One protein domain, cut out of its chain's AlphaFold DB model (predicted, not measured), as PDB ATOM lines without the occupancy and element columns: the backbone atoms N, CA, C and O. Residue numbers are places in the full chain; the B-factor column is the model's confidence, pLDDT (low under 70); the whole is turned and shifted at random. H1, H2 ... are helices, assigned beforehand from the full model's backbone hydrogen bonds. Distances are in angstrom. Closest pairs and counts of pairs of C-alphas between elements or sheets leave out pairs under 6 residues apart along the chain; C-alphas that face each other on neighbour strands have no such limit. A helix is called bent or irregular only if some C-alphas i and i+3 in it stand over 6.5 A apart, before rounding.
ATOM      1  N   TYR A  25     -41.664  11.075  10.882       81.56
ATOM      2  CA  TYR A  25     -40.398  11.022  10.146       81.56
ATOM      3  C   TYR A  25     -39.776   9.623  10.122       81.56
ATOM      4  O   TYR A  25     -39.154   9.240   9.132       81.56
ATOM      5  N   LEU A  26     -39.943   8.844  11.192       86.44
ATOM      6  CA  LEU A  26     -39.266   7.563  11.407       86.44
ATOM      7  C   LEU A  26     -40.136   6.334  11.093       86.44
ATOM      8  O   LEU A  26     -39.753   5.214  11.423       86.44
ATOM      9  N   ASP A  27     -41.269   6.504  10.407       85.75
ATOM     10  CA  ASP A  27     -42.173   5.402  10.024       85.75
ATOM     11  C   ASP A  27     -41.465   4.320   9.182       85.75
ATOM     12  O   ASP A  27     -41.676   3.116   9.351       85.75
ATOM     13  N   PHE A  28     -40.507   4.729   8.341       85.06
ATOM     14  CA  PHE A  28     -39.696   3.803   7.543       85.06
ATOM     15  C   PHE A  28     -38.894   2.811   8.401       85.06
ATOM     16  O   PHE A  28     -38.596   1.709   7.937       85.06
ATOM     17  N   VAL A  29     -38.547   3.173   9.643       85.19
ATOM     18  CA  VAL A  29     -37.814   2.300  10.570       85.19
ATOM     19  C   VAL A  29     -38.696   1.129  10.990       85.19
ATOM     20  O   VAL A  29     -38.218  -0.004  11.023       85.19
ATOM     21  N   GLN A  30     -39.988   1.367  11.241       82.44
ATOM     22  CA  GLN A  30     -40.938   0.296  11.554       82.44
ATOM     23  C   GLN A  30     -41.124  -0.643  10.360       82.44
ATOM     24  O   GLN A  30     -41.084  -1.864  10.516       82.44
ATOM     25  N   VAL A  31     -41.251  -0.083   9.153       85.44
ATOM     26  CA  VAL A  31     -41.362  -0.868   7.914       85.44
ATOM     27  C   VAL A  31     -40.107  -1.714   7.680       85.44
ATOM     28  O   VAL A  31     -40.207  -2.907   7.384       85.44
ATOM     29  N   ALA A  32     -38.918  -1.134   7.856       83.31
ATOM     30  CA  ALA A  32     -37.653  -1.850   7.727       83.31
ATOM     31  C   ALA A  32     -37.510  -2.950   8.787       83.31
ATOM     32  O   ALA A  32     -37.122  -4.069   8.454       83.31
ATOM     33  N   ALA A  33     -37.871  -2.671  10.042       86.69
ATOM     34  CA  ALA A  33     -37.867  -3.658  11.116       86.69
ATOM     35  C   ALA A  33     -38.802  -4.834  10.797       86.69
ATOM     36  O   ALA A  33     -38.392  -5.987  10.924       86.69
ATOM     37  N   ALA A  34     -40.015  -4.566  10.304       86.19
ATOM     38  CA  ALA A  34     -40.943  -5.606   9.870       86.19
ATOM     39  C   ALA A  34     -40.357  -6.450   8.727       86.19
ATOM     40  O   ALA A  34     -40.406  -7.679   8.782       86.19
ATOM     41  N   TYR A  35     -39.744  -5.812   7.724       86.69
ATOM     42  CA  TYR A  35     -39.090  -6.516   6.620       86.69
ATOM     43  C   TYR A  35     -37.945  -7.414   7.108       86.69
ATOM     44  O   TYR A  35     -37.879  -8.583   6.741       86.69
ATOM     45  N   ILE A  36     -37.087  -6.901   7.994       88.19
ATOM     46  CA  ILE A  36     -35.996  -7.655   8.622       88.19
ATOM     47  C   ILE A  36     -36.557  -8.857   9.386       88.19
ATOM     48  O   ILE A  36     -36.106  -9.978   9.164       88.19
ATOM     49  N   VAL A  37     -37.571  -8.657  10.234       90.94
ATOM     50  CA  VAL A  37     -38.201  -9.742  11.000       90.94
ATOM     51  C   VAL A  37     -38.757 -10.812  10.067       90.94
ATOM     52  O   VAL A  37     -38.494 -11.992  10.293       90.94
ATOM     53  N   VAL A  38     -39.464 -10.431   9.002       92.31
ATOM     54  CA  VAL A  38     -39.996 -11.379   8.015       92.31
ATOM     55  C   VAL A  38     -38.858 -12.131   7.325       92.31
ATOM     56  O   VAL A  38     -38.843 -13.360   7.359       92.31
ATOM     57  N   CYS A  39     -37.865 -11.430   6.773       87.38
ATOM     58  CA  CYS A  39     -36.739 -12.043   6.071       87.38
ATOM     59  C   CYS A  39     -35.956 -13.022   6.951       87.38
ATOM     60  O   CYS A  39     -35.715 -14.159   6.544       87.38
ATOM     61  N   PHE A  40     -35.576 -12.607   8.161       90.12
ATOM     62  CA  PHE A  40     -34.819 -13.458   9.074       90.12
ATOM     63  C   PHE A  40     -35.663 -14.603   9.632       90.12
ATOM     64  O   PHE A  40     -35.135 -15.701   9.774       90.12
ATOM     65  N   SER A  41     -36.961 -14.402   9.883       91.81
ATOM     66  CA  SER A  41     -37.851 -15.491  10.312       91.81
ATOM     67  C   SER A  41     -38.012 -16.533   9.210       91.81
ATOM     68  O   SER A  41     -37.893 -17.722   9.480       91.81
ATOM     69  N   THR A  42     -38.207 -16.112   7.957       90.81
ATOM     70  CA  THR A  42     -38.275 -17.035   6.815       90.81
ATOM     71  C   THR A  42     -36.960 -17.790   6.628       90.81
ATOM     72  O   THR A  42     -36.975 -19.005   6.438       90.81
ATOM     73  N   LEU A  43     -35.819 -17.100   6.721       92.75
ATOM     74  CA  LEU A  43     -34.502 -17.729   6.610       92.75
ATOM     75  C   LEU A  43     -34.237 -18.714   7.760       92.75
ATOM     76  O   LEU A  43     -33.724 -19.807   7.525       92.75
ATOM     77  N   TYR A  44     -34.602 -18.344   8.988       91.88
ATOM     78  CA  TYR A  44     -34.465 -19.191  10.169       91.88
ATOM     79  C   TYR A  44     -35.368 -20.422  10.092       91.88
ATOM     80  O   TYR A  44     -34.882 -21.528  10.312       91.88
ATOM     81  N   GLU A  45     -36.647 -20.263   9.743       92.81
ATOM     82  CA  GLU A  45     -37.569 -21.391   9.580       92.81
ATOM     83  C   GLU A  45     -37.080 -22.343   8.488       92.81
ATOM     84  O   GLU A  45     -36.975 -23.546   8.726       92.81
ATOM     85  N   TYR A  46     -36.646 -21.810   7.342       91.62
ATOM     86  CA  TYR A  46     -36.045 -22.619   6.284       91.62
ATOM     87  C   TYR A  46     -34.810 -23.387   6.782       91.62
ATOM     88  O   TYR A  46     -34.704 -24.597   6.580       91.62
ATOM     89  N   ALA A  47     -33.877 -22.727   7.474       91.44
ATOM     90  CA  ALA A  47     -32.691 -23.386   8.020       91.44
ATOM     91  C   ALA A  47     -33.047 -24.441   9.084       91.44
ATOM     92  O   ALA A  47     -32.467 -25.528   9.099       91.44
ATOM     93  N   LYS A  48     -34.027 -24.156   9.949       90.75
ATOM     94  CA  LYS A  48     -34.516 -25.067  10.990       90.75
ATOM     95  C   LYS A  48     -35.145 -26.317  10.378       90.75
ATOM     96  O   LYS A  48     -34.813 -27.423  10.807       90.75
ATOM     97  N   GLU A  49     -36.000 -26.175   9.370       92.50
ATOM     98  CA  GLU A  49     -36.620 -27.305   8.667       92.50
ATOM     99  C   GLU A  49     -35.584 -28.182   7.951       92.50
ATOM    100  O   GLU A  49     -35.695 -29.408   7.974       92.50
ATOM    101  N   ASN A  50     -34.528 -27.568   7.408       91.81
ATOM    102  CA  ASN A  50     -33.457 -28.256   6.684       91.81
ATOM    103  C   ASN A  50     -32.284 -28.727   7.571       91.81
ATOM    104  O   ASN A  50     -31.318 -29.297   7.068       91.81
ATOM    105  N   SER A  51     -32.353 -28.546   8.893       89.88
ATOM    106  CA  SER A  51     -31.247 -28.864   9.816       89.88
ATOM    107  C   SER A  51     -31.062 -30.361  10.128       89.88
ATOM    108  O   SER A  51     -30.108 -30.746  10.813       89.88
ATOM    109  N   GLY A  52     -31.948 -31.231   9.628       93.19
ATOM    110  CA  GLY A  52     -31.812 -32.687   9.720       93.19
ATOM    111  C   GLY A  52     -31.638 -33.186  11.169       93.19
ATOM    112  O   GLY A  52     -32.469 -32.860  12.020       93.19
ATOM    113  N   PRO A  53     -30.572 -33.952  11.490       92.88
ATOM    114  CA  PRO A  53     -30.329 -34.473  12.840       92.88
ATOM    115  C   PRO A  53     -30.200 -33.408  13.941       92.88
ATOM    116  O   PRO A  53     -30.365 -33.731  15.115       92.88
ATOM    117  N   LEU A  54     -29.906 -32.150  13.590       92.19
ATOM    118  CA  LEU A  54     -29.720 -31.056  14.551       92.19
ATOM    119  C   LEU A  54     -31.031 -30.361  14.946       92.19
ATOM    120  O   LEU A  54     -31.061 -29.640  15.946       92.19
ATOM    121  N   ARG A  55     -32.129 -30.611  14.221       91.88
ATOM    122  CA  ARG A  55     -33.443 -29.990  14.458       91.88
ATOM    123  C   ARG A  55     -33.937 -30.092  15.911       91.88
ATOM    124  O   ARG A  55     -34.398 -29.074  16.430       91.88
ATOM    125  N   PRO A  56     -33.827 -31.244  16.608       92.00
ATOM    126  CA  PRO A  56     -34.256 -31.351  18.005       92.00
ATOM    127  C   PRO A  56     -33.442 -30.449  18.944       92.00
ATOM    128  O   PRO A  56     -33.986 -29.872  19.887       92.00
ATOM    129  N   GLY A  57     -32.142 -30.287  18.669       92.19
ATOM    130  CA  GLY A  57     -31.264 -29.391  19.421       92.19
ATOM    131  C   GLY A  57     -31.656 -27.926  19.239       92.19
ATOM    132  O   GLY A  57     -31.802 -27.209  20.227       92.19
ATOM    133  N   VAL A  58     -31.925 -27.509  17.996       92.56
ATOM    134  CA  VAL A  58     -32.401 -26.148  17.680       92.56
ATOM    135  C   VAL A  58     -33.714 -25.841  18.408       92.56
ATOM    136  O   VAL A  58     -33.815 -24.811  19.067       92.56
ATOM    137  N   GLN A  59     -34.684 -26.759  18.385       92.56
ATOM    138  CA  GLN A  59     -35.963 -26.586  19.089       92.56
ATOM    139  C   GLN A  59     -35.805 -26.512  20.616       92.56
ATOM    140  O   GLN A  59     -36.506 -25.746  21.275       92.56
ATOM    141  N   THR A  60     -34.871 -27.280  21.183       94.44
ATOM    142  CA  THR A  60     -34.581 -27.249  22.626       94.44
ATOM    143  C   THR A  60     -34.009 -25.895  23.046       94.44
ATOM    144  O   THR A  60     -34.434 -25.317  24.052       94.44
ATOM    145  N   VAL A  61     -33.071 -25.357  22.262       93.56
ATOM    146  CA  VAL A  61     -32.497 -24.028  22.504       93.56
ATOM    147  C   VAL A  61     -33.556 -22.944  22.315       93.56
ATOM    148  O   VAL A  61     -33.689 -22.092  23.186       93.56
ATOM    149  N   GLU A  62     -34.361 -23.009  21.252       92.25
ATOM    150  CA  GLU A  62     -35.472 -22.080  21.002       92.25
ATOM    151  C   GLU A  62     -36.448 -22.045  22.190       92.25
ATOM    152  O   GLU A  62     -36.778 -20.972  22.696       92.25
ATOM    153  N   GLY A  63     -36.847 -23.214  22.704       91.50
ATOM    154  CA  GLY A  63     -37.713 -23.319  23.881       91.50
ATOM    155  C   GLY A  63     -37.076 -22.754  25.154       91.50
ATOM    156  O   GLY A  63     -37.742 -22.064  25.930       91.50
ATOM    157  N   THR A  64     -35.775 -22.984  25.351       92.69
ATOM    158  CA  THR A  64     -35.023 -22.450  26.500       92.69
ATOM    159  C   THR A  64     -34.934 -20.930  26.430       92.69
ATOM    160  O   THR A  64     -35.285 -20.243  27.388       92.69
ATOM    161  N   VAL A  65     -34.539 -20.391  25.277       90.12
ATOM    162  CA  VAL A  65     -34.462 -18.949  25.026       90.12
ATOM    163  C   VAL A  65     -35.831 -18.306  25.216       90.12
ATOM    164  O   VAL A  65     -35.935 -17.310  25.923       90.12
ATOM    165  N   ARG A  66     -36.899 -18.901  24.676       90.62
ATOM    166  CA  ARG A  66     -38.267 -18.401  24.857       90.62
ATOM    167  C   ARG A  66     -38.687 -18.367  26.324       90.62
ATOM    168  O   ARG A  66     -39.329 -17.415  26.743       90.62
ATOM    169  N   THR A  67     -38.311 -19.373  27.108       91.88
ATOM    170  CA  THR A  67     -38.660 -19.447  28.535       91.88
ATOM    171  C   THR A  67     -37.884 -18.423  29.365       91.88
ATOM    172  O   THR A  67     -38.446 -17.805  30.263       91.88
ATOM    173  N   VAL A  68     -36.599 -18.228  29.061       90.56
ATOM    174  CA  VAL A  68     -35.713 -17.337  29.825       90.56
ATOM    175  C   VAL A  68     -35.892 -15.875  29.417       90.56
ATOM    176  O   VAL A  68     -35.987 -14.999  30.273       90.56
ATOM    177  N   ILE A  69     -35.945 -15.602  28.114       81.81
ATOM    178  CA  ILE A  69     -36.000 -14.245  27.555       81.81
ATOM    179  C   ILE A  69     -37.445 -13.779  27.347       81.81
ATOM    180  O   ILE A  69     -37.700 -12.583  27.425       81.81
ATOM    181  N   GLY A  70     -38.411 -14.682  27.150       85.62
ATOM    182  CA  GLY A  70     -39.823 -14.327  26.945       85.62
ATOM    183  C   GLY A  70     -40.383 -13.365  28.000       85.62
ATOM    184  O   GLY A  70     -40.906 -12.321  27.621       85.62
ATOM    185  N   PRO A  71     -40.203 -13.616  29.311       86.06
ATOM    186  CA  PRO A  71     -40.650 -12.694  30.359       86.06
ATOM    187  C   PRO A  71     -39.969 -11.318  30.306       86.06
ATOM    188  O   PRO A  71     -40.567 -10.311  30.681       86.06
ATOM    189  N   VAL A  72     -38.716 -11.264  29.845       81.75
ATOM    190  CA  VAL A  72     -37.975 -10.009  29.657       81.75
ATOM    191  C   VAL A  72     -38.546  -9.252  28.458       81.75
ATOM    192  O   VAL A  72     -38.838  -8.066  28.569       81.75
ATOM    193  N   TYR A  73     -38.787  -9.935  27.340       77.81
ATOM    194  CA  TYR A  73     -39.409  -9.338  26.159       77.81
ATOM    195  C   TYR A  73     -40.804  -8.780  26.473       77.81
ATOM    196  O   TYR A  73     -41.068  -7.615  26.201       77.81
ATOM    197  N   GLU A  74     -41.666  -9.539  27.150       83.50
ATOM    198  CA  GLU A  74     -43.001  -9.069  27.557       83.50
ATOM    199  C   GLU A  74     -42.947  -7.808  28.431       83.50
ATOM    200  O   GLU A  74     -43.818  -6.948  28.350       83.50
ATOM    201  N   LYS A  75     -41.889  -7.638  29.228       76.50
ATOM    202  CA  LYS A  75     -41.727  -6.450  30.069       76.50
ATOM    203  C   LYS A  75     -41.184  -5.231  29.317       76.50
ATOM    204  O   LYS A  75     -41.457  -4.107  29.728       76.50
ATOM    205  N   PHE A  76     -40.411  -5.436  28.250       73.00
ATOM    206  CA  PHE A  76     -39.638  -4.370  27.600       73.00
ATOM    207  C   PHE A  76     -39.946  -4.160  26.109       73.00
ATOM    208  O   PHE A  76     -39.397  -3.234  25.522       73.00
ATOM    209  N   HIS A  77     -40.826  -4.946  25.484       78.50
ATOM    210  CA  HIS A  77     -41.126  -4.852  24.045       78.50
ATOM    211  C   HIS A  77     -41.698  -3.497  23.611       78.50
ATOM    212  O   HIS A  77     -41.560  -3.131  22.448       78.50
ATOM    213  N   ASN A  78     -42.298  -2.739  24.534       77.69
ATOM    214  CA  ASN A  78     -42.811  -1.397  24.252       77.69
ATOM    215  C   ASN A  78     -41.716  -0.319  24.280       77.69
ATOM    216  O   ASN A  78     -41.841   0.686  23.591       77.69
ATOM    217  N   VAL A  79     -40.603  -0.554  24.988       76.44
ATOM    218  CA  VAL A  79     -39.528   0.440  25.157       76.44
ATOM    219  C   VAL A  79     -38.921   0.896  23.822       76.44
ATOM    220  O   VAL A  79     -38.760   2.101  23.651       76.44
ATOM    221  N   PRO A  80     -38.607   0.014  22.849       77.19
ATOM    222  CA  PRO A  80     -38.111   0.450  21.544       77.19
ATOM    223  C   PRO A  80     -39.106   1.333  20.783       77.19
ATOM    224  O   PRO A  80     -38.694   2.306  20.158       77.19
ATOM    225  N   SER A  81     -40.401   1.017  20.853       77.81
ATOM    226  CA  SER A  81     -41.458   1.797  20.200       77.81
ATOM    227  C   SER A  81     -41.648   3.159  20.869       77.81
ATOM    228  O   SER A  81     -41.748   4.171  20.180       77.81
ATOM    229  N   ASP A  82     -41.628   3.206  22.202       78.75
ATOM    230  CA  ASP A  82     -41.724   4.445  22.979       78.75
ATOM    231  C   ASP A  82     -40.504   5.346  22.752       78.75
ATOM    232  O   ASP A  82     -40.642   6.555  22.565       78.75
TER     233      ASP A  82
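This is residues 25 to 82 of the 244 residues of an uncharacterized protein of Salvia splendens (UniProt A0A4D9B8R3). What shape do these atoms make? They make a flat, open V of two long helices, H1 and H2, joined at one end by a tight link and with an empty middle between them. H2 kinks by 45 degrees near residue 69, and the short H3 follows at its far end. What is it made of, and how large is it? The printed part has 58 residues with three named helices in the order H1, H2, H3 and no named strand, an all helix class; it is loose, with a radius of gyration of the C-alphas of 14.7 A and spans of 47 by 25 by 7 A.

Where do the long helices meet? H1, residues 27 to 49, and H2, residues 52 to 76, only just touch, with 3 pairs of C-alphas within 8 A, and only at the corner by their link. Residues 48 to 49 of H1 and 55 to 58 of H2 alone take part; the closest C-alphas, of Lys 48 and Arg 55, are 6.1 A apart. How do they run? They run opposite ways at a shallow tilt of 30 degrees, 17.3 A centre to centre. Where is H3? H3, residues 79 to 82, is apart from H1, and it and H2 meet only through their link. How are the backbones formed? Every O i to N i+4 pair is within hydrogen-bond range in H1, 17 of 21 are in H2, and H3 is too short for such a pair.

Where does H1 begin? C-alpha 27 is at (-42.173, 5.402, 10.024), and H1 is 33.2 A long. What of H2 and H3? H2 is 34.4 A long and irregular, with C-alphas 53 and 56 7.2 A apart; H3 ends at C-alpha 82, (-41.724, 4.445, 22.979).

How far does it reach? The two C-alphas farthest apart, of Tyr 25 and Pro 53, are 46.7 A apart. Is it unbroken and confident? The printed part has no cut, both links are tight, and no printed residue is under 70 in pLDDT.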